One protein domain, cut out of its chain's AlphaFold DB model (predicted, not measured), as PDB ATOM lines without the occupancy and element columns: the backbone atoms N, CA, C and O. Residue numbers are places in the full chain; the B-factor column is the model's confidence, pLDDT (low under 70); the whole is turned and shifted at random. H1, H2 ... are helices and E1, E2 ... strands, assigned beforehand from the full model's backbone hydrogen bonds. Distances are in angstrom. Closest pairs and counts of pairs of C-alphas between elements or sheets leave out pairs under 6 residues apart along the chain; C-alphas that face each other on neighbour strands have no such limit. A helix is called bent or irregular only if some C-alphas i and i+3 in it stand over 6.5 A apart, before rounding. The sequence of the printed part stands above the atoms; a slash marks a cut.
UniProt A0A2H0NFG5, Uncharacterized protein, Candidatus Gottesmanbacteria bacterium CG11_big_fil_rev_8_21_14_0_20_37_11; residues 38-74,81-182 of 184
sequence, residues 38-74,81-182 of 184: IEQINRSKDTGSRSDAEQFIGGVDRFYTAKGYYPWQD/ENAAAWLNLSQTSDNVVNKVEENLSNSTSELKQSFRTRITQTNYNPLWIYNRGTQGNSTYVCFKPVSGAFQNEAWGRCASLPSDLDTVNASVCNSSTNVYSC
ATOM      1  N   ILE A  38       8.434 -14.740  66.826       89.88
ATOM      2  CA  ILE A  38       8.858 -13.650  65.946       89.88
ATOM      3  C   ILE A  38      10.353 -13.779  65.652       89.88
ATOM      4  O   ILE A  38      10.761 -13.730  64.492       89.88
ATOM      5  N   GLU A  39      11.162 -14.023  66.684       92.31
ATOM      6  CA  GLU A  39      12.605 -14.210  66.521       92.31
ATOM      7  C   GLU A  39      12.929 -15.449  65.676       92.31
ATOM      8  O   GLU A  39      13.817 -15.406  64.826       92.31
ATOM      9  N   GLN A  40      12.175 -16.541  65.834       91.38
ATOM     10  CA  GLN A  40      12.367 -17.746  65.024       91.38
ATOM     11  C   GLN A  40      12.054 -17.506  63.538       91.38
ATOM     12  O   GLN A  40      12.809 -17.951  62.670       91.38
ATOM     13  N   ILE A  41      10.984 -16.767  63.236       92.50
ATOM     14  CA  ILE A  41      10.635 -16.376  61.863       92.50
ATOM     15  C   ILE A  41      11.721 -15.473  61.272       92.50
ATOM     16  O   ILE A  41      12.161 -15.700  60.144       92.50
ATOM     17  N   ASN A  42      12.190 -14.480  62.030       94.06
ATOM     18  CA  ASN A  42      13.256 -13.585  61.583       94.06
ATOM     19  C   ASN A  42      14.552 -14.353  61.310       94.06
ATOM     20  O   ASN A  42      15.185 -14.143  60.280       94.06
ATOM     21  N   ARG A  43      14.894 -15.321  62.165       94.00
ATOM     22  CA  ARG A  43      16.063 -16.185  61.966       94.00
ATOM     23  C   ARG A  43      15.940 -17.028  60.699       94.00
ATOM     24  O   ARG A  43      16.924 -17.207  59.985       94.00
ATOM     25  N   SER A  44      14.740 -17.526  60.394       93.94
ATOM     26  CA  SER A  44      14.477 -18.238  59.140       93.94
ATOM     27  C   SER A  44      14.656 -17.331  57.920       93.94
ATOM     28  O   SER A  44      15.214 -17.780  56.921       93.94
ATOM     29  N   LYS A  45      14.215 -16.066  57.992       93.06
ATOM     30  CA  LYS A  45      14.408 -15.080  56.916       93.06
ATOM     31  C   LYS A  45      15.887 -14.782  56.686       93.06
ATOM     32  O   LYS A  45      16.339 -14.873  55.552       93.06
ATOM     33  N   ASP A  46      16.641 -14.519  57.751       95.25
ATOM     34  CA  ASP A  46      18.083 -14.249  57.663       95.25
ATOM     35  C   ASP A  46      18.867 -15.458  57.131       95.25
ATOM     36  O   ASP A  46      19.791 -15.305  56.337       95.25
ATOM     37  N   THR A  47      18.465 -16.676  57.514       95.31
ATOM     38  CA  THR A  47      19.039 -17.916  56.963       95.31
ATOM     39  C   THR A  47      18.776 -18.029  55.458       95.31
ATOM     40  O   THR A  47      19.672 -18.414  54.708       95.31
ATOM     41  N   GLY A  48      17.577 -17.646  55.006       93.88
ATOM     42  CA  GLY A  48      17.250 -17.543  53.583       93.88
ATOM     43  C   GLY A  48      18.136 -16.526  52.862       93.88
ATOM     44  O   GLY A  48      18.765 -16.873  51.867       93.88
ATOM     45  N   SER A  49      18.274 -15.316  53.414       93.75
ATOM     46  CA  SER A  49      19.132 -14.267  52.847       93.75
ATOM     47  C   SER A  49      20.597 -14.666  52.761       93.75
ATOM     48  O   SER A  49      21.250 -14.380  51.760       93.75
ATOM     49  N   ARG A  50      21.105 -15.386  53.763       94.31
ATOM     50  CA  ARG A  50      22.448 -15.965  53.739       94.31
ATOM     51  C   ARG A  50      22.621 -16.992  52.620       94.31
ATOM     52  O   ARG A  50      23.583 -16.896  51.869       94.31
ATOM     53  N   SER A  51      21.694 -17.940  52.488       92.88
ATOM     54  CA  SER A  51      21.728 -18.936  51.406       92.88
ATOM     55  C   SER A  51      21.672 -18.272  50.028       92.88
ATOM     56  O   SER A  51      22.374 -18.680  49.107       92.88
ATOM     57  N   ASP A  52      20.841 -17.243  49.875       90.81
ATOM     58  CA  ASP A  52      20.717 -16.515  48.614       90.81
ATOM     59  C   ASP A  52      21.983 -15.709  48.292       90.81
ATOM     60  O   ASP A  52      22.411 -15.677  47.139       90.81
ATOM     61  N   ALA A  53      22.630 -15.128  49.306       91.56
ATOM     62  CA  ALA A  53      23.936 -14.494  49.171       91.56
ATOM     63  C   ALA A  53      25.022 -15.496  48.734       91.56
ATOM     64  O   ALA A  53      25.734 -15.226  47.772       91.56
ATOM     65  N   GLU A  54      25.103 -16.674  49.361       91.62
ATOM     66  CA  GLU A  54      26.057 -17.739  48.998       91.62
ATOM     67  C   GLU A  54      25.842 -18.232  47.552       91.62
ATOM     68  O   GLU A  54      26.796 -18.416  46.791       91.62
ATOM     69  N   GLN A  55      24.582 -18.399  47.138       89.25
ATOM     70  CA  GLN A  55      24.245 -18.746  45.754       89.25
ATOM     71  C   GLN A  55      24.699 -17.661  44.777       89.25
ATOM     72  O   GLN A  55      25.289 -17.980  43.741       89.25
ATOM     73  N   PHE A  56      24.449 -16.394  45.112       88.00
ATOM     74  CA  PHE A  56      24.834 -15.261  44.282       88.00
ATOM     75  C   PHE A  56      26.353 -15.149  44.127       88.00
ATOM     76  O   PHE A  56      26.828 -15.033  42.999       88.00
ATOM     77  N   ILE A  57      27.111 -15.253  45.225       89.12
ATOM     78  CA  ILE A  57      28.586 -15.219  45.229       89.12
ATOM     79  C   ILE A  57      29.140 -16.292  44.294       89.12
ATOM     80  O   ILE A  57      29.894 -15.986  43.374       89.12
ATOM     81  N   GLY A  58      28.653 -17.531  44.415       89.19
ATOM     82  CA  GLY A  58      29.065 -18.596  43.503       89.19
ATOM     83  C   GLY A  58      28.717 -18.314  42.034       89.19
ATOM     84  O   GLY A  58      29.375 -18.824  41.130       89.19
ATOM     85  N   GLY A  59      27.669 -17.539  41.751       87.00
ATOM     86  CA  GLY A  59      27.360 -17.069  40.399       87.00
ATOM     87  C   GLY A  59      28.332 -16.001  39.899       87.00
ATOM     88  O   GLY A  59      28.767 -16.063  38.748       87.00
ATOM     89  N   VAL A  60      28.703 -15.056  40.765       87.69
ATOM     90  CA  VAL A  60      29.701 -14.016  40.479       87.69
ATOM     91  C   VAL A  60      31.059 -14.642  40.167       87.69
ATOM     92  O   VAL A  60      31.653 -14.304  39.146       87.69
ATOM     93  N   ASP A  61      31.516 -15.603  40.970       88.56
ATOM     94  CA  ASP A  61      32.810 -16.268  40.769       88.56
ATOM     95  C   ASP A  61      32.874 -17.030  39.441       88.56
ATOM     96  O   ASP A  61      33.878 -16.991  38.721       88.56
ATOM     97  N   ARG A  62      31.776 -17.698  39.070       87.69
ATOM     98  CA  ARG A  62      31.657 -18.379  37.772       87.69
ATOM     99  C   ARG A  62      31.659 -17.388  36.619       87.69
ATOM    100  O   ARG A  62      32.343 -17.633  35.628       87.69
ATOM    101  N   PHE A  63      30.941 -16.271  36.751       86.00
ATOM    102  CA  PHE A  63      30.964 -15.203  35.753       86.00
ATOM    103  C   PHE A  63      32.382 -14.655  35.572       86.00
ATOM    104  O   PHE A  63      32.869 -14.590  34.444       86.00
ATOM    105  N   TYR A  64      33.070 -14.333  36.670       86.25
ATOM    106  CA  TYR A  64      34.440 -13.826  36.640       86.25
ATOM    107  C   TYR A  64      35.401 -14.831  35.996       86.25
ATOM    108  O   TYR A  64      36.197 -14.462  35.138       86.25
ATOM    109  N   THR A  65      35.268 -16.120  36.318       87.75
ATOM    110  CA  THR A  65      36.065 -17.194  35.701       87.75
ATOM    111  C   THR A  65      35.807 -17.318  34.194       87.75
ATOM    112  O   THR A  65      36.734 -17.569  33.428       87.75
ATOM    113  N   ALA A  66      34.559 -17.137  33.750       87.19
ATOM    114  CA  ALA A  66      34.177 -17.271  32.344       87.19
ATOM    115  C   ALA A  66      34.512 -16.033  31.495       87.19
ATOM    116  O   ALA A  66      34.802 -16.165  30.304       87.19
ATOM    117  N   LYS A  67      34.423 -14.831  32.072       86.00
ATOM    118  CA  LYS A  67      34.517 -13.555  31.346       86.00
ATOM    119  C   LYS A  67      35.798 -12.772  31.632       86.00
ATOM    120  O   LYS A  67      36.197 -11.963  30.800       86.00
ATOM    121  N   GLY A  68      36.453 -13.012  32.766       86.25
ATOM    122  CA  GLY A  68      37.667 -12.310  33.196       86.25
ATOM    123  C   GLY A  68      37.426 -10.923  33.804       86.25
ATOM    124  O   GLY A  68      38.384 -10.193  34.040       86.25
ATOM    125  N   TYR A  69      36.168 -10.550  34.047       85.94
ATOM    126  CA  TYR A  69      35.757  -9.293  34.676       85.94
ATOM    127  C   TYR A  69      34.493  -9.515  35.514       85.94
ATOM    128  O   TYR A  69      33.823 -10.542  35.378       85.94
ATOM    129  N   TYR A  70      34.179  -8.589  36.417       87.12
ATOM    130  CA  TYR A  70      33.059  -8.729  37.342       87.12
ATOM    131  C   TYR A  70      31.707  -8.350  36.712       87.12
ATOM    132  O   TYR A  70      31.656  -7.513  35.814       87.12
ATOM    133  N   PRO A  71      30.578  -8.897  37.200       85.69
ATOM    134  CA  PRO A  71      29.253  -8.648  36.619       85.69
ATOM    135  C   PRO A  71      28.774  -7.190  36.669       85.69
ATOM    136  O   PRO A  71      27.888  -6.812  35.904       85.69
ATOM    137  N   TRP A  72      29.326  -6.378  37.572       84.75
ATOM    138  CA  TRP A  72      29.043  -4.941  37.659       84.75
ATOM    139  C   TRP A  72      29.884  -4.092  36.703       84.75
ATOM    140  O   TRP A  72      29.657  -2.894  36.641       84.75
ATOM    141  N   GLN A  73      30.800  -4.699  35.946       83.25
ATOM    142  CA  GLN A  73      31.517  -4.051  34.851       83.25
ATOM    143  C   GLN A  73      30.825  -4.372  33.522       83.25
ATOM    144  O   GLN A  73      30.225  -5.447  33.356       83.25
ATOM    145  N   ASP A  74      30.923  -3.475  32.546       80.12
ATOM    146  CA  ASP A  74      30.387  -3.719  31.208       80.12
ATOM    147  C   ASP A  74      31.377  -4.465  30.319       80.12
ATOM    148  O   ASP A  74      30.973  -5.396  29.615       80.12
ATOM    149  N   GLU A  81      35.264   0.922  37.038       66.06
ATOM    150  CA  GLU A  81      34.126   0.201  37.641       66.06
ATOM    151  C   GLU A  81      34.526  -1.135  38.275       66.06
ATOM    152  O   GLU A  81      33.682  -1.967  38.588       66.06
ATOM    153  N   ASN A  82      35.819  -1.373  38.513       72.75
ATOM    154  CA  ASN A  82      36.250  -2.636  39.113       72.75
ATOM    155  C   ASN A  82      35.650  -2.847  40.514       72.75
ATOM    156  O   ASN A  82      35.454  -3.988  40.930       72.75
ATOM    157  N   ALA A  83      35.376  -1.765  41.249       81.38
ATOM    158  CA  ALA A  83      34.865  -1.815  42.611       81.38
ATOM    159  C   ALA A  83      33.333  -1.715  42.653       81.38
ATOM    160  O   ALA A  83      32.744  -0.813  42.064       81.38
ATOM    161  N   ALA A  84      32.700  -2.589  43.433       83.00
ATOM    162  CA  ALA A  84      31.302  -2.467  43.825       83.00
ATOM    163  C   ALA A  84      31.241  -1.929  45.259       83.00
ATOM    164  O   ALA A  84      31.684  -2.594  46.191       83.00
ATOM    165  N   ALA A  85      30.691  -0.732  45.460       83.00
ATOM    166  CA  ALA A  85      30.512  -0.149  46.788       83.00
ATOM    167  C   ALA A  85      29.015  -0.068  47.128       83.00
ATOM    168  O   ALA A  85      28.324   0.820  46.642       83.00
ATOM    169  N   TRP A  86      28.516  -0.998  47.953       83.69
ATOM    170  CA  TRP A  86      27.097  -1.089  48.356       83.69
ATOM    171  C   TRP A  86      26.111  -1.155  47.199       83.69
ATOM    172  O   TRP A  86      25.068  -0.495  47.186       83.69
ATOM    173  N   LEU A  87      26.417  -1.995  46.223       86.06
ATOM    174  CA  LEU A  87      25.536  -2.163  45.088       86.06
ATOM    175  C   LEU A  87      24.307  -2.987  45.498       86.06
ATOM    176  O   LEU A  87      24.433  -4.168  45.813       86.06
ATOM    177  N   ASN A  88      23.127  -2.365  45.520       86.00
ATOM    178  CA  ASN A  88      21.882  -3.022  45.921       86.00
ATOM    179  C   ASN A  88      21.312  -3.884  44.784       86.00
ATOM    180  O   ASN A  88      20.858  -3.354  43.771       86.00
ATOM    181  N   LEU A  89      21.251  -5.196  44.998       81.44
ATOM    182  CA  LEU A  89      20.783  -6.178  44.018       81.44
ATOM    183  C   LEU A  89      19.307  -6.046  43.626       81.44
ATOM    184  O   LEU A  89      18.933  -6.504  42.550       81.44
ATOM    185  N   SER A  90      18.466  -5.417  44.451       76.50
ATOM    186  CA  SER A  90      17.055  -5.191  44.102       76.50
ATOM    187  C   SER A  90      16.832  -3.951  43.233       76.50
ATOM    188  O   SER A  90      15.746  -3.782  42.684       76.50
ATOM    189  N   GLN A  91      17.839  -3.079  43.116       66.50
ATOM    190  CA  GLN A  91      17.755  -1.792  42.413       66.50
ATOM    191  C   GLN A  91      18.783  -1.638  41.296       66.50
ATOM    192  O   GLN A  91      18.687  -0.694  40.510       66.50
ATOM    193  N   THR A  92      19.767  -2.533  41.207       60.31
ATOM    194  CA  THR A  92      20.654  -2.579  40.052       60.31
ATOM    195  C   THR A  92      19.817  -2.773  38.807       60.31
ATOM    196  O   THR A  92      19.053  -3.738  38.742       60.31
ATOM    197  N   SER A  93      19.978  -1.874  37.831       52.69
ATOM    198  CA  SER A  93      19.511  -2.090  36.464       52.69
ATOM    199  C   SER A  93      19.805  -3.538  36.090       52.69
ATOM    200  O   SER A  93      20.885  -4.039  36.403       52.69
ATOM    201  N   ASP A  94      18.822  -4.216  35.502       57.88
ATOM    202  CA  ASP A  94      18.693  -5.677  35.414       57.88
ATOM    203  C   ASP A  94      19.987  -6.452  35.056       57.88
ATOM    204  O   ASP A  94      20.125  -7.632  35.366       57.88
ATOM    205  N   ASN A  95      20.972  -5.784  34.462       68.25
ATOM    206  CA  ASN A  95      22.289  -6.229  34.022       68.25
ATOM    207  C   ASN A  95      23.121  -7.050  35.023       68.25
ATOM    208  O   ASN A  95      23.653  -8.071  34.604       68.25
ATOM    209  N   VAL A  96      23.264  -6.681  36.303       79.12
ATOM    210  CA  VAL A  96      24.170  -7.428  37.216       79.12
ATOM    211  C   VAL A  96      23.590  -8.798  37.559       79.12
ATOM    212  O   VAL A  96      24.241  -9.826  37.379       79.12
ATOM    213  N   VAL A  97      22.327  -8.820  37.980       78.69
ATOM    214  CA  VAL A  97      21.602 -10.059  38.278       78.69
ATOM    215  C   VAL A  97      21.383 -10.880  36.993       78.69
ATOM    216  O   VAL A  97      21.492 -12.102  37.020       78.69
ATOM    217  N   ASN A  98      21.162 -10.247  35.832       77.75
ATOM    218  CA  ASN A  98      21.151 -10.899  34.504       77.75
ATOM    219  C   ASN A  98      22.464 -11.616  34.188       77.75
ATOM    220  O   ASN A  98      22.452 -12.813  33.897       77.75
ATOM    221  N   LYS A  99      23.590 -10.904  34.281       78.38
ATOM    222  CA  LYS A  99      24.933 -11.426  33.995       78.38
ATOM    223  C   LYS A  99      25.273 -12.613  34.911       78.38
ATOM    224  O   LYS A  99      25.783 -13.635  34.446       78.38
ATOM    225  N   VAL A 100      24.933 -12.520  36.199       78.31
ATOM    226  CA  VAL A 100      25.179 -13.589  37.184       78.31
ATOM    227  C   VAL A 100      24.277 -14.806  36.966       78.31
ATOM    228  O   VAL A 100      24.750 -15.940  37.035       78.31
ATOM    229  N   GLU A 101      22.994 -14.616  36.652       74.44
ATOM    230  CA  GLU A 101      22.062 -15.734  36.468       74.44
ATOM    231  C   GLU A 101      22.370 -16.616  35.263       74.44
ATOM    232  O   GLU A 101      22.169 -17.834  35.322       74.44
ATOM    233  N   GLU A 102      22.918 -16.054  34.185       68.12
ATOM    234  CA  GLU A 102      23.412 -16.853  33.061       68.12
ATOM    235  C   GLU A 102      24.435 -17.906  33.540       68.12
ATOM    236  O   GLU A 102      24.418 -19.044  33.067       68.12
ATOM    237  N   ASN A 103      25.205 -17.590  34.589       70.12
ATOM    238  CA  ASN A 103      26.325 -18.385  35.100       70.12
ATOM    239  C   ASN A 103      26.055 -19.095  36.444       70.12
ATOM    240  O   ASN A 103      26.942 -19.767  36.974       70.12
ATOM    241  N   LEU A 104      24.836 -19.018  36.990       69.94
ATOM    242  CA  LEU A 104      24.439 -19.770  38.186       69.94
ATOM    243  C   LEU A 104      24.364 -21.275  37.857       69.94
ATOM    244  O   LEU A 104      23.598 -21.689  36.979       69.94
ATOM    245  N   SER A 105      25.154 -22.113  38.540       59.88
ATOM    246  CA  SER A 105      25.167 -23.562  38.309       59.88
ATOM    247  C   SER A 105      23.970 -24.228  38.990       59.88
ATOM    248  O   SER A 105      24.076 -24.680  40.123       59.88
ATOM    249  N   ASN A 106      22.826 -24.239  38.314       57.19
ATOM    250  CA  ASN A 106      21.786 -25.261  38.426       57.19
ATOM    251  C   ASN A 106      20.872 -25.114  37.203       57.19
ATOM    252  O   ASN A 106      20.263 -24.074  36.958       57.19
ATOM    253  N   SER A 107      20.890 -26.149  36.372       59.41
ATOM    254  CA  SER A 107      20.683 -26.085  34.927       59.41
ATOM    255  C   SER A 107      19.221 -26.127  34.473       59.41
ATOM    256  O   SER A 107      18.874 -26.921  33.603       59.41
ATOM    257  N   THR A 108      18.366 -25.245  34.990       60.41
ATOM    258  CA  THR A 108      17.072 -24.936  34.359       60.41
ATOM    259  C   THR A 108      16.782 -23.439  34.429       60.41
ATOM    260  O   THR A 108      17.085 -22.767  35.417       60.41
ATOM    261  N   SER A 109      16.198 -22.891  33.363       62.31
ATOM    262  CA  SER A 109      15.777 -21.484  33.280       62.31
ATOM    263  C   SER A 109      14.828 -21.080  34.417       62.31
ATOM    264  O   SER A 109      14.808 -19.915  34.805       62.31
ATOM    265  N   GLU A 110      14.082 -22.037  34.976       57.84
ATOM    266  CA  GLU A 110      13.113 -21.813  36.052       57.84
ATOM    267  C   GLU A 110      13.759 -21.594  37.423       57.84
ATOM    268  O   GLU A 110      13.341 -20.698  38.153       57.84
ATOM    269  N   LEU A 111      14.806 -22.350  37.778       63.91
ATOM    270  CA  LEU A 111      15.485 -22.166  39.068       63.91
ATOM    271  C   LEU A 111      16.191 -20.807  39.127       63.91
ATOM    272  O   LEU A 111      16.117 -20.118  40.145       63.91
ATOM    273  N   LYS A 112      16.772 -20.382  38.000       73.25
ATOM    274  CA  LYS A 112      17.395 -19.063  37.824       73.25
ATOM    275  C   LYS A 112      16.375 -17.929  37.970       73.25
ATOM    276  O   LYS A 112      16.582 -17.024  38.771       73.25
ATOM    277  N   GLN A 113      15.226 -18.039  37.301       75.81
ATOM    278  CA  GLN A 113      14.143 -17.055  37.429       75.81
ATOM    279  C   GLN A 113      13.531 -17.030  38.835       75.81
ATOM    280  O   GLN A 113      13.252 -15.958  39.359       75.81
ATOM    281  N   SER A 114      13.367 -18.185  39.488       79.94
ATOM    282  CA  SER A 114      12.820 -18.245  40.850       79.94
ATOM    283  C   SER A 114      13.723 -17.557  41.877       79.94
ATOM    284  O   SER A 114      13.232 -16.932  42.819       79.94
ATOM    285  N   PHE A 115      15.042 -17.647  41.683       83.31
ATOM    286  CA  PHE A 115      16.026 -16.914  42.465       83.31
ATOM    287  C   PHE A 115      15.896 -15.412  42.204       83.31
ATOM    288  O   PHE A 115      15.674 -14.671  43.160       83.31
ATOM    289  N   ARG A 116      15.892 -14.987  40.928       82.50
ATOM    290  CA  ARG A 116      15.672 -13.589  40.525       82.50
ATOM    291  C   ARG A 116      14.483 -12.975  41.225       82.50
ATOM    292  O   ARG A 116      14.608 -11.992  41.943       82.50
ATOM    293  N   THR A 117      13.318 -13.575  40.995       84.19
ATOM    294  CA  THR A 117      12.037 -13.042  41.431       84.19
ATOM    295  C   THR A 117      11.998 -12.947  42.946       84.19
ATOM    296  O   THR A 117      11.386 -12.026  43.467       84.19
ATOM    297  N   ARG A 118      12.670 -13.856  43.661       86.56
ATOM    298  CA  ARG A 118      12.787 -13.782  45.116       86.56
ATOM    299  C   ARG A 118      13.665 -12.613  45.556       86.56
ATOM    300  O   ARG A 118      13.221 -11.832  46.389       86.56
ATOM    301  N   ILE A 119      14.872 -12.464  45.009       85.12
ATOM    302  CA  ILE A 119      15.815 -11.441  45.489       85.12
ATOM    303  C   ILE A 119      15.466 -10.014  45.042       85.12
ATOM    304  O   ILE A 119      15.887  -9.053  45.685       85.12
ATOM    305  N   THR A 120      14.677  -9.857  43.972       83.19
ATOM    306  CA  THR A 120      14.222  -8.549  43.465       83.19
ATOM    307  C   THR A 120      12.845  -8.129  43.987       83.19
ATOM    308  O   THR A 120      12.380  -7.029  43.689       83.19
ATOM    309  N   GLN A 121      12.176  -8.965  44.790       84.56
ATOM    310  CA  GLN A 121      10.903  -8.610  45.422       84.56
ATOM    311  C   GLN A 121      11.053  -7.412  46.370       84.56
ATOM    312  O   GLN A 121      11.979  -7.337  47.171       84.56
ATOM    313  N   THR A 122      10.065  -6.514  46.367       81.62
ATOM    314  CA  THR A 122      10.053  -5.308  47.216       81.62
ATOM    315  C   THR A 122      10.043  -5.597  48.719       81.62
ATOM    316  O   THR A 122      10.531  -4.786  49.499       81.62
ATOM    317  N   ASN A 123       9.497  -6.746  49.128       85.44
ATOM    318  CA  ASN A 123       9.418  -7.177  50.529       85.44
ATOM    319  C   ASN A 123      10.571  -8.101  50.948       85.44
ATOM    320  O   ASN A 123      10.587  -8.588  52.082       85.44
ATOM    321  N   TYR A 124      11.487  -8.406  50.030       88.69
ATOM    322  CA  TYR A 124      12.646  -9.227  50.325       88.69
ATOM    323  C   TYR A 124      13.703  -8.410  51.077       88.69
ATOM    324  O   TYR A 124      13.758  -7.189  50.950       88.69
ATOM    325  N   ASN A 125      14.528  -9.078  51.886       90.38
ATOM    326  CA  ASN A 125      15.637  -8.420  52.571       90.38
ATOM    327  C   ASN A 125      16.735  -8.112  51.541       90.38
ATOM    328  O   ASN A 125      17.339  -9.060  51.033       90.38
ATOM    329  N   PRO A 126      16.974  -6.837  51.190       88.81
ATOM    330  CA  PRO A 126      17.883  -6.511  50.105       88.81
ATOM    331  C   PRO A 126      19.288  -7.048  50.375       88.81
ATOM    332  O   PRO A 126      19.766  -7.094  51.510       88.81
ATOM    333  N   LEU A 127      19.932  -7.467  49.292       90.75
ATOM    334  CA  LEU A 127      21.312  -7.920  49.289       90.75
ATOM    335  C   LEU A 127      22.174  -6.825  48.665       90.75
ATOM    336  O   LEU A 127      21.804  -6.231  47.649       90.75
ATOM    337  N   TRP A 128      23.336  -6.584  49.253       89.62
ATOM    338  CA  TRP A 128      24.295  -5.595  48.790       89.62
ATOM    339  C   TRP A 128      25.608  -6.263  48.427       89.62
ATOM    340  O   TRP A 128      26.129  -7.050  49.211       89.62
ATOM    341  N   ILE A 129      26.167  -5.921  47.273       89.00
ATOM    342  CA  ILE A 129      27.501  -6.369  46.887       89.00
ATOM    343  C   ILE A 129      28.531  -5.346  47.349       89.00
ATOM    344  O   ILE A 129      28.340  -4.132  47.198       89.00
ATOM    345  N   TYR A 130      29.650  -5.850  47.851       89.06
ATOM    346  CA  TYR A 130      30.844  -5.074  48.107       89.06
ATOM    347  C   TYR A 130      32.089  -5.774  47.550       89.06
ATOM    348  O   TYR A 130      32.352  -6.930  47.858       89.06
ATOM    349  N   ASN A 131      32.879  -5.075  46.744       88.25
ATOM    350  CA  ASN A 131      34.181  -5.523  46.260       88.25
ATOM    351  C   ASN A 131      35.057  -4.284  46.021       88.25
ATOM    352  O   ASN A 131      34.614  -3.332  45.382       88.25
ATOM    353  N   ARG A 132      36.306  -4.273  46.506       83.56
ATOM    354  CA  ARG A 132      37.224  -3.123  46.341       83.56
ATOM    355  C   ARG A 132      37.823  -2.993  44.933       83.56
ATOM    356  O   ARG A 132      38.552  -2.041  44.674       83.56
ATOM    357  N   GLY A 133      37.577  -3.946  44.037       79.62
ATOM    358  CA  GLY A 133      37.971  -3.908  42.626       79.62
ATOM    359  C   GLY A 133      39.461  -4.072  42.339       79.62
ATOM    360  O   GLY A 133      39.893  -3.949  41.194       79.62
ATOM    361  N   THR A 134      40.267  -4.346  43.361       78.00
ATOM    362  CA  THR A 134      41.710  -4.568  43.212       78.00
ATOM    363  C   THR A 134      42.003  -6.070  43.191       78.00
ATOM    364  O   THR A 134      41.308  -6.859  43.835       78.00
ATOM    365  N   GLN A 135      43.034  -6.488  42.453       74.12
ATOM    366  CA  GLN A 135      43.442  -7.894  42.380       74.12
ATOM    367  C   GLN A 135      43.683  -8.465  43.789       74.12
ATOM    368  O   GLN A 135      44.366  -7.845  44.602       74.12
ATOM    369  N   GLY A 136      43.090  -9.628  44.080       77.81
ATOM    370  CA  GLY A 136      43.190 -10.297  45.382       77.81
ATOM    371  C   GLY A 136      42.146  -9.889  46.430       77.81
ATOM    372  O   GLY A 136      42.217 -10.396  47.543       77.81
ATOM    373  N   ASN A 137      41.190  -9.009  46.106       84.69
ATOM    374  CA  ASN A 137      40.082  -8.677  47.012       84.69
ATOM    375  C   ASN A 137      38.919  -9.647  46.809       84.69
ATOM    376  O   ASN A 137      38.607 -10.009  45.671       84.69
ATOM    377  N   SER A 138      38.270 -10.027  47.906       88.00
ATOM    378  CA  SER A 138      37.108 -10.914  47.887       88.00
ATOM    379  C   SER A 138      35.844 -10.143  47.498       88.00
ATOM    380  O   SER A 138      35.719  -8.940  47.755       88.00
ATOM    381  N   THR A 139      34.889 -10.836  46.875       88.94
ATOM    382  CA  THR A 139      33.547 -10.289  46.656       88.94
ATOM    383  C   THR A 139      32.692 -10.622  47.857       88.94
ATOM    384  O   THR A 139      32.486 -11.786  48.158       88.94
ATOM    385  N   TYR A 140      32.132  -9.610  48.498       91.12
ATOM    386  CA  TYR A 140      31.228  -9.795  49.614       91.12
ATOM    387  C   TYR A 140      29.787  -9.564  49.188       91.12
ATOM    388  O   TYR A 140      29.485  -8.594  48.489       91.12
ATOM    389  N   VAL A 141      28.879 -10.404  49.677       91.88
ATOM    390  CA  VAL A 141      27.443 -10.112  49.668       91.88
ATOM    391  C   VAL A 141      26.968  -9.937  51.099       91.88
ATOM    392  O   VAL A 141      27.116 -10.811  51.953       91.88
ATOM    393  N   CYS A 142      26.404  -8.769  51.357       92.25
ATOM    394  CA  CYS A 142      25.947  -8.322  52.652       92.25
ATOM    395  C   CYS A 142      24.423  -8.245  52.679       92.25
ATOM    396  O   CYS A 142      23.791  -7.890  51.688       92.25
ATOM    397  N   PHE A 143      23.827  -8.512  53.834       93.12
ATOM    398  CA  PHE A 143      22.420  -8.222  54.105       93.12
ATOM    399  C   PHE A 143      22.257  -7.705  55.531       93.12
ATOM    400  O   PHE A 143      23.123  -7.917  56.386       93.12
ATOM    401  N   LYS A 144      21.149  -7.017  55.803       92.38
ATOM    402  CA  LYS A 144      20.862  -6.485  57.133       92.38
ATOM    403  C   LYS A 144      20.065  -7.529  57.920       92.38
ATOM    404  O   LYS A 144      18.932  -7.811  57.536       92.38
ATOM    405  N   PRO A 145      20.617  -8.120  58.990       93.50
ATOM    406  CA  PRO A 145      19.918  -9.145  59.746       93.50
ATOM    407  C   PRO A 145      18.718  -8.576  60.509       93.50
ATOM    408  O   PRO A 145      18.786  -7.503  61.122       93.50
ATOM    409  N   VAL A 146      17.615  -9.321  60.490       92.12
ATOM    410  CA  VAL A 146      16.360  -8.972  61.169       92.12
ATOM    411  C   VAL A 146      16.265  -9.649  62.539       92.12
ATOM    412  O   VAL A 146      15.655  -9.100  63.453       92.12
ATOM    413  N   SER A 147      16.869 -10.828  62.700       93.94
ATOM    414  CA  SER A 147      16.941 -11.552  63.970       93.94
ATOM    415  C   SER A 147      18.035 -10.996  64.876       93.94
ATOM    416  O   SER A 147      19.142 -10.678  64.428       93.94
ATOM    417  N   GLY A 148      17.751 -10.933  66.175       91.94
ATOM    418  CA  GLY A 148      18.738 -10.567  67.188       91.94
ATOM    419  C   GLY A 148      19.929 -11.531  67.210       91.94
ATOM    420  O   GLY A 148      21.064 -11.110  67.427       91.94
ATOM    421  N   ALA A 149      19.711 -12.818  66.921       91.44
ATOM    422  CA  ALA A 149      20.789 -13.802  66.813       91.44
ATOM    423  C   ALA A 149      21.820 -13.443  65.725       91.44
ATOM    424  O   ALA A 149      23.017 -13.401  66.013       91.44
ATOM    425  N   PHE A 150      21.373 -13.142  64.501       93.50
ATOM    426  CA  PHE A 150      22.281 -12.758  63.416       93.50
ATOM    427  C   PHE A 150      22.870 -11.358  63.617       93.50
ATOM    428  O   PHE A 150      24.009 -11.125  63.224       93.50
ATOM    429  N   GLN A 151      22.144 -10.431  64.253       92.19
ATOM    430  CA  GLN A 151      22.697  -9.125  64.634       92.19
ATOM    431  C   GLN A 151      23.887  -9.278  65.585       92.19
ATOM    432  O   GLN A 151      24.926  -8.660  65.365       92.19
ATOM    433  N   ASN A 152      23.773 -10.147  66.594       91.56
ATOM    434  CA  ASN A 152      24.868 -10.432  67.521       91.56
ATOM    435  C   ASN A 152      26.045 -11.137  66.830       91.56
ATOM    436  O   ASN A 152      27.197 -10.799  67.099       91.56
ATOM    437  N   GLU A 153      25.777 -12.086  65.923       91.69
ATOM    438  CA  GLU A 153      26.821 -12.736  65.117       91.69
ATOM    439  C   GLU A 153      27.571 -11.713  64.254       91.69
ATOM    440  O   GLU A 153      28.802 -11.667  64.273       91.69
ATOM    441  N   ALA A 154      26.835 -10.866  63.530       90.56
ATOM    442  CA  ALA A 154      27.404  -9.840  62.667       90.56
ATOM    443  C   ALA A 154      28.207  -8.811  63.476       90.56
ATOM    444  O   ALA A 154      29.335  -8.484  63.110       90.56
ATOM    445  N   TRP A 155      27.681  -8.370  64.623       90.19
ATOM    446  CA  TRP A 155      28.387  -7.461  65.525       90.19
ATOM    447  C   TRP A 155      29.674  -8.077  66.081       90.19
ATOM    448  O   TRP A 155      30.705  -7.413  66.134       90.19
ATOM    449  N   GLY A 156      29.657  -9.364  66.435       89.19
ATOM    450  CA  GLY A 156      30.858 -10.081  66.866       89.19
ATOM    451  C   GLY A 156      31.959 -10.095  65.801       89.19
ATOM    452  O   GLY A 156      33.138  -9.985  66.133       89.19
ATOM    453  N   ARG A 157      31.591 -10.158  64.514       88.00
ATOM    454  CA  ARG A 157      32.550 -10.108  63.395       88.00
ATOM    455  C   ARG A 157      33.157  -8.726  63.170       88.00
ATOM    456  O   ARG A 157      34.268  -8.642  62.653       88.00
ATOM    457  N   CYS A 158      32.498  -7.660  63.622       85.81
ATOM    458  CA  CYS A 158      33.034  -6.300  63.538       85.81
ATOM    459  C   CYS A 158      34.355  -6.116  64.298       85.81
ATOM    460  O   CYS A 158      35.114  -5.205  63.982       85.81
ATOM    461  N   ALA A 159      34.652  -6.974  65.282       85.44
ATOM    462  CA  ALA A 159      35.900  -6.910  66.037       85.44
ATOM    463  C   ALA A 159      37.147  -7.215  65.184       85.44
ATOM    464  O   ALA A 159      38.242  -6.781  65.532       85.44
ATOM    465  N   SER A 160      36.997  -7.966  64.088       86.00
ATOM    466  CA  SER A 160      38.102  -8.354  63.209       86.00
ATOM    467  C   SER A 160      37.597  -8.536  61.782       86.00
ATOM    468  O   SER A 160      37.403  -9.662  61.316       86.00
ATOM    469  N   LEU A 161      37.384  -7.422  61.085       85.00
ATOM    470  CA  LEU A 161      37.014  -7.460  59.675       85.00
ATOM    471  C   LEU A 161      38.233  -7.747  58.783       85.00
ATOM    472  O   LEU A 161      39.338  -7.287  59.091       85.00
ATOM    473  N   PRO A 162      38.045  -8.489  57.677       86.88
ATOM    474  CA  PRO A 162      39.058  -8.627  56.637       86.88
ATOM    475  C   PRO A 162      39.523  -7.263  56.109       86.88
ATOM    476  O   PRO A 162      38.734  -6.327  56.001       86.88
ATOM    477  N   SER A 163      40.804  -7.137  55.750       84.94
ATOM    478  CA  SER A 163      41.379  -5.871  55.260       84.94
ATOM    479  C   SER A 163      40.780  -5.394  53.932       84.94
ATOM    480  O   SER A 163      40.851  -4.213  53.590       84.94
ATOM    481  N   ASP A 164      40.207  -6.313  53.164       85.00
ATOM    482  CA  ASP A 164      39.481  -6.078  51.923       85.00
ATOM    483  C   ASP A 164      37.999  -5.743  52.143       85.00
ATOM    484  O   ASP A 164      37.333  -5.402  51.172       85.00
ATOM    485  N   LEU A 165      37.500  -5.735  53.386       83.19
ATOM    486  CA  LEU A 165      36.151  -5.301  53.763       83.19
ATOM    487  C   LEU A 165      36.229  -4.067  54.681       83.19
ATOM    488  O   LEU A 165      36.365  -4.168  55.899       83.19
ATOM    489  N   ASP A 166      36.175  -2.877  54.082       70.19
ATOM    490  CA  ASP A 166      36.434  -1.603  54.768       70.19
ATOM    491  C   ASP A 166      35.173  -1.015  55.416       70.19
ATOM    492  O   ASP A 166      34.195  -0.777  54.717       70.19
ATOM    493  N   THR A 167      35.202  -0.675  56.707       63.12
ATOM    494  CA  THR A 167      34.062  -0.083  57.437       63.12
ATOM    495  C   THR A 167      33.658   1.313  56.967       63.12
ATOM    496  O   THR A 167      32.522   1.729  57.207       63.12
ATOM    497  N   VAL A 168      34.560   2.053  56.316       56.97
ATOM    498  CA  VAL A 168      34.297   3.426  55.859       56.97
ATOM    499  C   VAL A 168      33.453   3.416  54.588       56.97
ATOM    500  O   VAL A 168      32.484   4.162  54.472       56.97
ATOM    501  N   ASN A 169      33.802   2.531  53.654       58.09
ATOM    502  CA  ASN A 169      33.130   2.422  52.359       58.09
ATOM    503  C   ASN A 169      32.028   1.373  52.386       58.09
ATOM    504  O   ASN A 169      30.961   1.603  51.833       58.09
ATOM    505  N   ALA A 170      32.264   0.246  53.054       60.94
ATOM    506  CA  ALA A 170      31.270  -0.744  53.400       60.94
ATOM    507  C   ALA A 170      30.769  -0.398  54.817       60.94
ATOM    508  O   ALA A 170      31.324  -0.950  55.734       60.94
ATOM    509  N   SER A 171      29.805   0.488  55.102       72.38
ATOM    510  CA  SER A 171      29.245   0.730  56.457       72.38
ATOM    511  C   SER A 171      28.634  -0.506  57.188       72.38
ATOM    512  O   SER A 171      27.519  -0.449  57.701       72.38
ATOM    513  N   VAL A 172      29.359  -1.628  57.251       82.62
ATOM    514  CA  VAL A 172      29.008  -2.955  57.761       82.62
ATOM    515  C   VAL A 172      28.792  -2.899  59.261       82.62
ATOM    516  O   VAL A 172      27.927  -3.595  59.773       82.62
ATOM    517  N   CYS A 173      29.547  -2.052  59.958       84.38
ATOM    518  CA  CYS A 173      29.572  -1.967  61.413       84.38
ATOM    519  C   CYS A 173      29.393  -0.515  61.863       84.38
ATOM    520  O   CYS A 173      30.306   0.086  62.421       84.38
ATOM    521  N   ASN A 174      28.229   0.073  61.576       77.88
ATOM    522  CA  ASN A 174      27.935   1.458  61.952       77.88
ATOM    523  C   ASN A 174      27.473   1.554  63.420       77.88
ATOM    524  O   ASN A 174      27.978   2.365  64.192       77.88
ATOM    525  N   SER A 175      26.552   0.682  63.840       72.19
ATOM    526  CA  SER A 175      26.100   0.581  65.235       72.19
ATOM    527  C   SER A 175      25.577  -0.823  65.553       72.19
ATOM    528  O   SER A 175      25.334  -1.612  64.640       72.19
ATOM    529  N   SER A 176      25.336  -1.133  66.833       66.06
ATOM    530  CA  SER A 176      24.757  -2.424  67.252       66.06
ATOM    531  C   SER A 176      23.377  -2.712  66.639       66.06
ATOM    532  O   SER A 176      22.974  -3.866  66.551       66.06
ATOM    533  N   THR A 177      22.662  -1.679  66.181       67.81
ATOM    534  CA  THR A 177      21.352  -1.777  65.509       67.81
ATOM    535  C   THR A 177      21.432  -1.578  63.992       67.81
ATOM    536  O   THR A 177      20.446  -1.765  63.271       67.81
ATOM    537  N   ASN A 178      22.601  -1.191  63.480       80.06
ATOM    538  CA  ASN A 178      22.865  -0.983  62.065       80.06
ATOM    539  C   ASN A 178      24.172  -1.684  61.682       80.06
ATOM    540  O   ASN A 178      25.191  -1.051  61.398       80.06
ATOM    541  N   VAL A 179      24.100  -3.013  61.735       89.38
ATOM    542  CA  VAL A 179      25.160  -3.943  61.358       89.38
ATOM    543  C   VAL A 179      24.707  -4.772  60.157       89.38
ATOM    544  O   VAL A 179      23.512  -5.028  60.004       89.38
ATOM    545  N   TYR A 180      25.643  -5.190  59.313       91.06
ATOM    546  CA  TYR A 180      25.394  -6.060  58.168       91.06
ATOM    547  C   TYR A 180      26.109  -7.395  58.347       91.06
ATOM    548  O   TYR A 180      27.251  -7.459  58.799       91.06
ATOM    549  N   SER A 181      25.436  -8.473  57.957       92.31
ATOM    550  CA  SER A 181      26.043  -9.791  57.826       92.31
ATOM    551  C   SER A 181      26.605  -9.919  56.417       92.31
ATOM    552  O   SER A 181      25.834 -10.056  55.469       92.31
ATOM    553  N   CYS A 182      27.930  -9.867  56.287       91.25
ATOM    554  CA  CYS A 182      28.634 -10.019  55.016       91.25
ATOM    555  C   CYS A 182      29.263 -11.408  54.897       91.25
ATOM    556  O   CYS A 182      29.914 -11.889  55.831       91.25
TER     557      CYS A 182
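What this domain is: This is residues 38 to 74 and 81 to 182 of the 184 residues of an uncharacterized protein of Candidatus Gottesmanbacteria bacterium CG11_big_fil_rev_8_21_14_0_20_37_11 (UniProt A0A2H0NFG5). A small three-stranded sheet, E1, E2 and E3, has one long helix, H1, running over one of its faces above E3 and on past it at both ends. Near its beginning H1 meets H4, which has the short strand E4 near it, and with residues 56 to 63 it meets H2 of the helical hairpin H2 and H3. The printed part has 139 residues, with four named helices and four named strands in the order H1, E1, H2, H3, E2, E3, H4, E4; the sheet's order is E1, E2, E3, antiparallel, and the class is mixed, helices and strands. The whole is compact, with a radius of gyration of the C-alphas of 14.9 A and spans of 38 by 34 by 22 A.

Where its parts are: In the sheet, E1 is residues 84 to 88, E2 residues 127 to 131 with 13.4 A from first to last C-alpha, and E3 residues 140 to 143. H1, residues 38 to 67, is 43.1 A long, from C-alpha 38 at (8.858, -13.650, 65.946) to C-alpha 67 at (34.517, -13.555, 31.346). H2 is residues 95 to 102, and H3, residues 109 to 119, is 15.8 A long. H4, residues 148 to 160, is 19.9 A long; it is neither bent nor irregular, but only just: C-alphas 156 and 159 are 6.0 A apart. E4, residues 173 to 175, ends with C-alpha 175 at (26.100, 0.581, 65.235).

How they stand to each other: E1 and E2 are antiparallel at 173 degrees, with N 84 and O 131 within hydrogen-bond range at 2.8 A. The hairpin E2 and E3 is antiparallel at 152 degrees, with N 128 and O 142 at 2.8 A. H1 is on one face of this sheet, two layers of helix and strands, at a height over the sheet of 8.0 A. It lies over E3 and runs along the strands, at 25 degrees to E3 on the local plane; the closest C-alphas, of Ala 53 and Val 141, are 5.6 A apart. H1 touches H2 about perpendicular, at 82 degrees, the closest C-alphas being those of Gly 59 and Val 100, 5.2 A. H2 and H3, a helical hairpin, touch at Glu 101 and Lys 112, their closest C-alphas, 5.9 A, opposite ways at a tilt of 38 degrees, only just steep. H1 touches H4 with residues 39 to 46 alone, the same way at a steep tilt of 48 degrees; the closest C-alphas are those of Glu 39 and Gly 148, 7.2 A. E4 pairs with no named strand; its C-alpha 173 is 5.9 A from C-alpha 158 of H4, their closest pair. H3 and H4 are apart. Every O i to N i+4 pair is within hydrogen-bond range in H1, H2 and H3, and 7 of 9 in H4.

The domain as a whole: The C-alphas farthest apart, of Ile 38 and Gly 68, are 43.6 A apart. Residues 75 to 80 are not printed, and C-alphas 74 and 81 are 8.4 A apart across the cut. The link from H4 to E4 is long, 12 residues. The mean pLDDT of the printed part is 82.6; 21 residues are under 70, among them 91 to 95, 104 to 111 and 167 to 170.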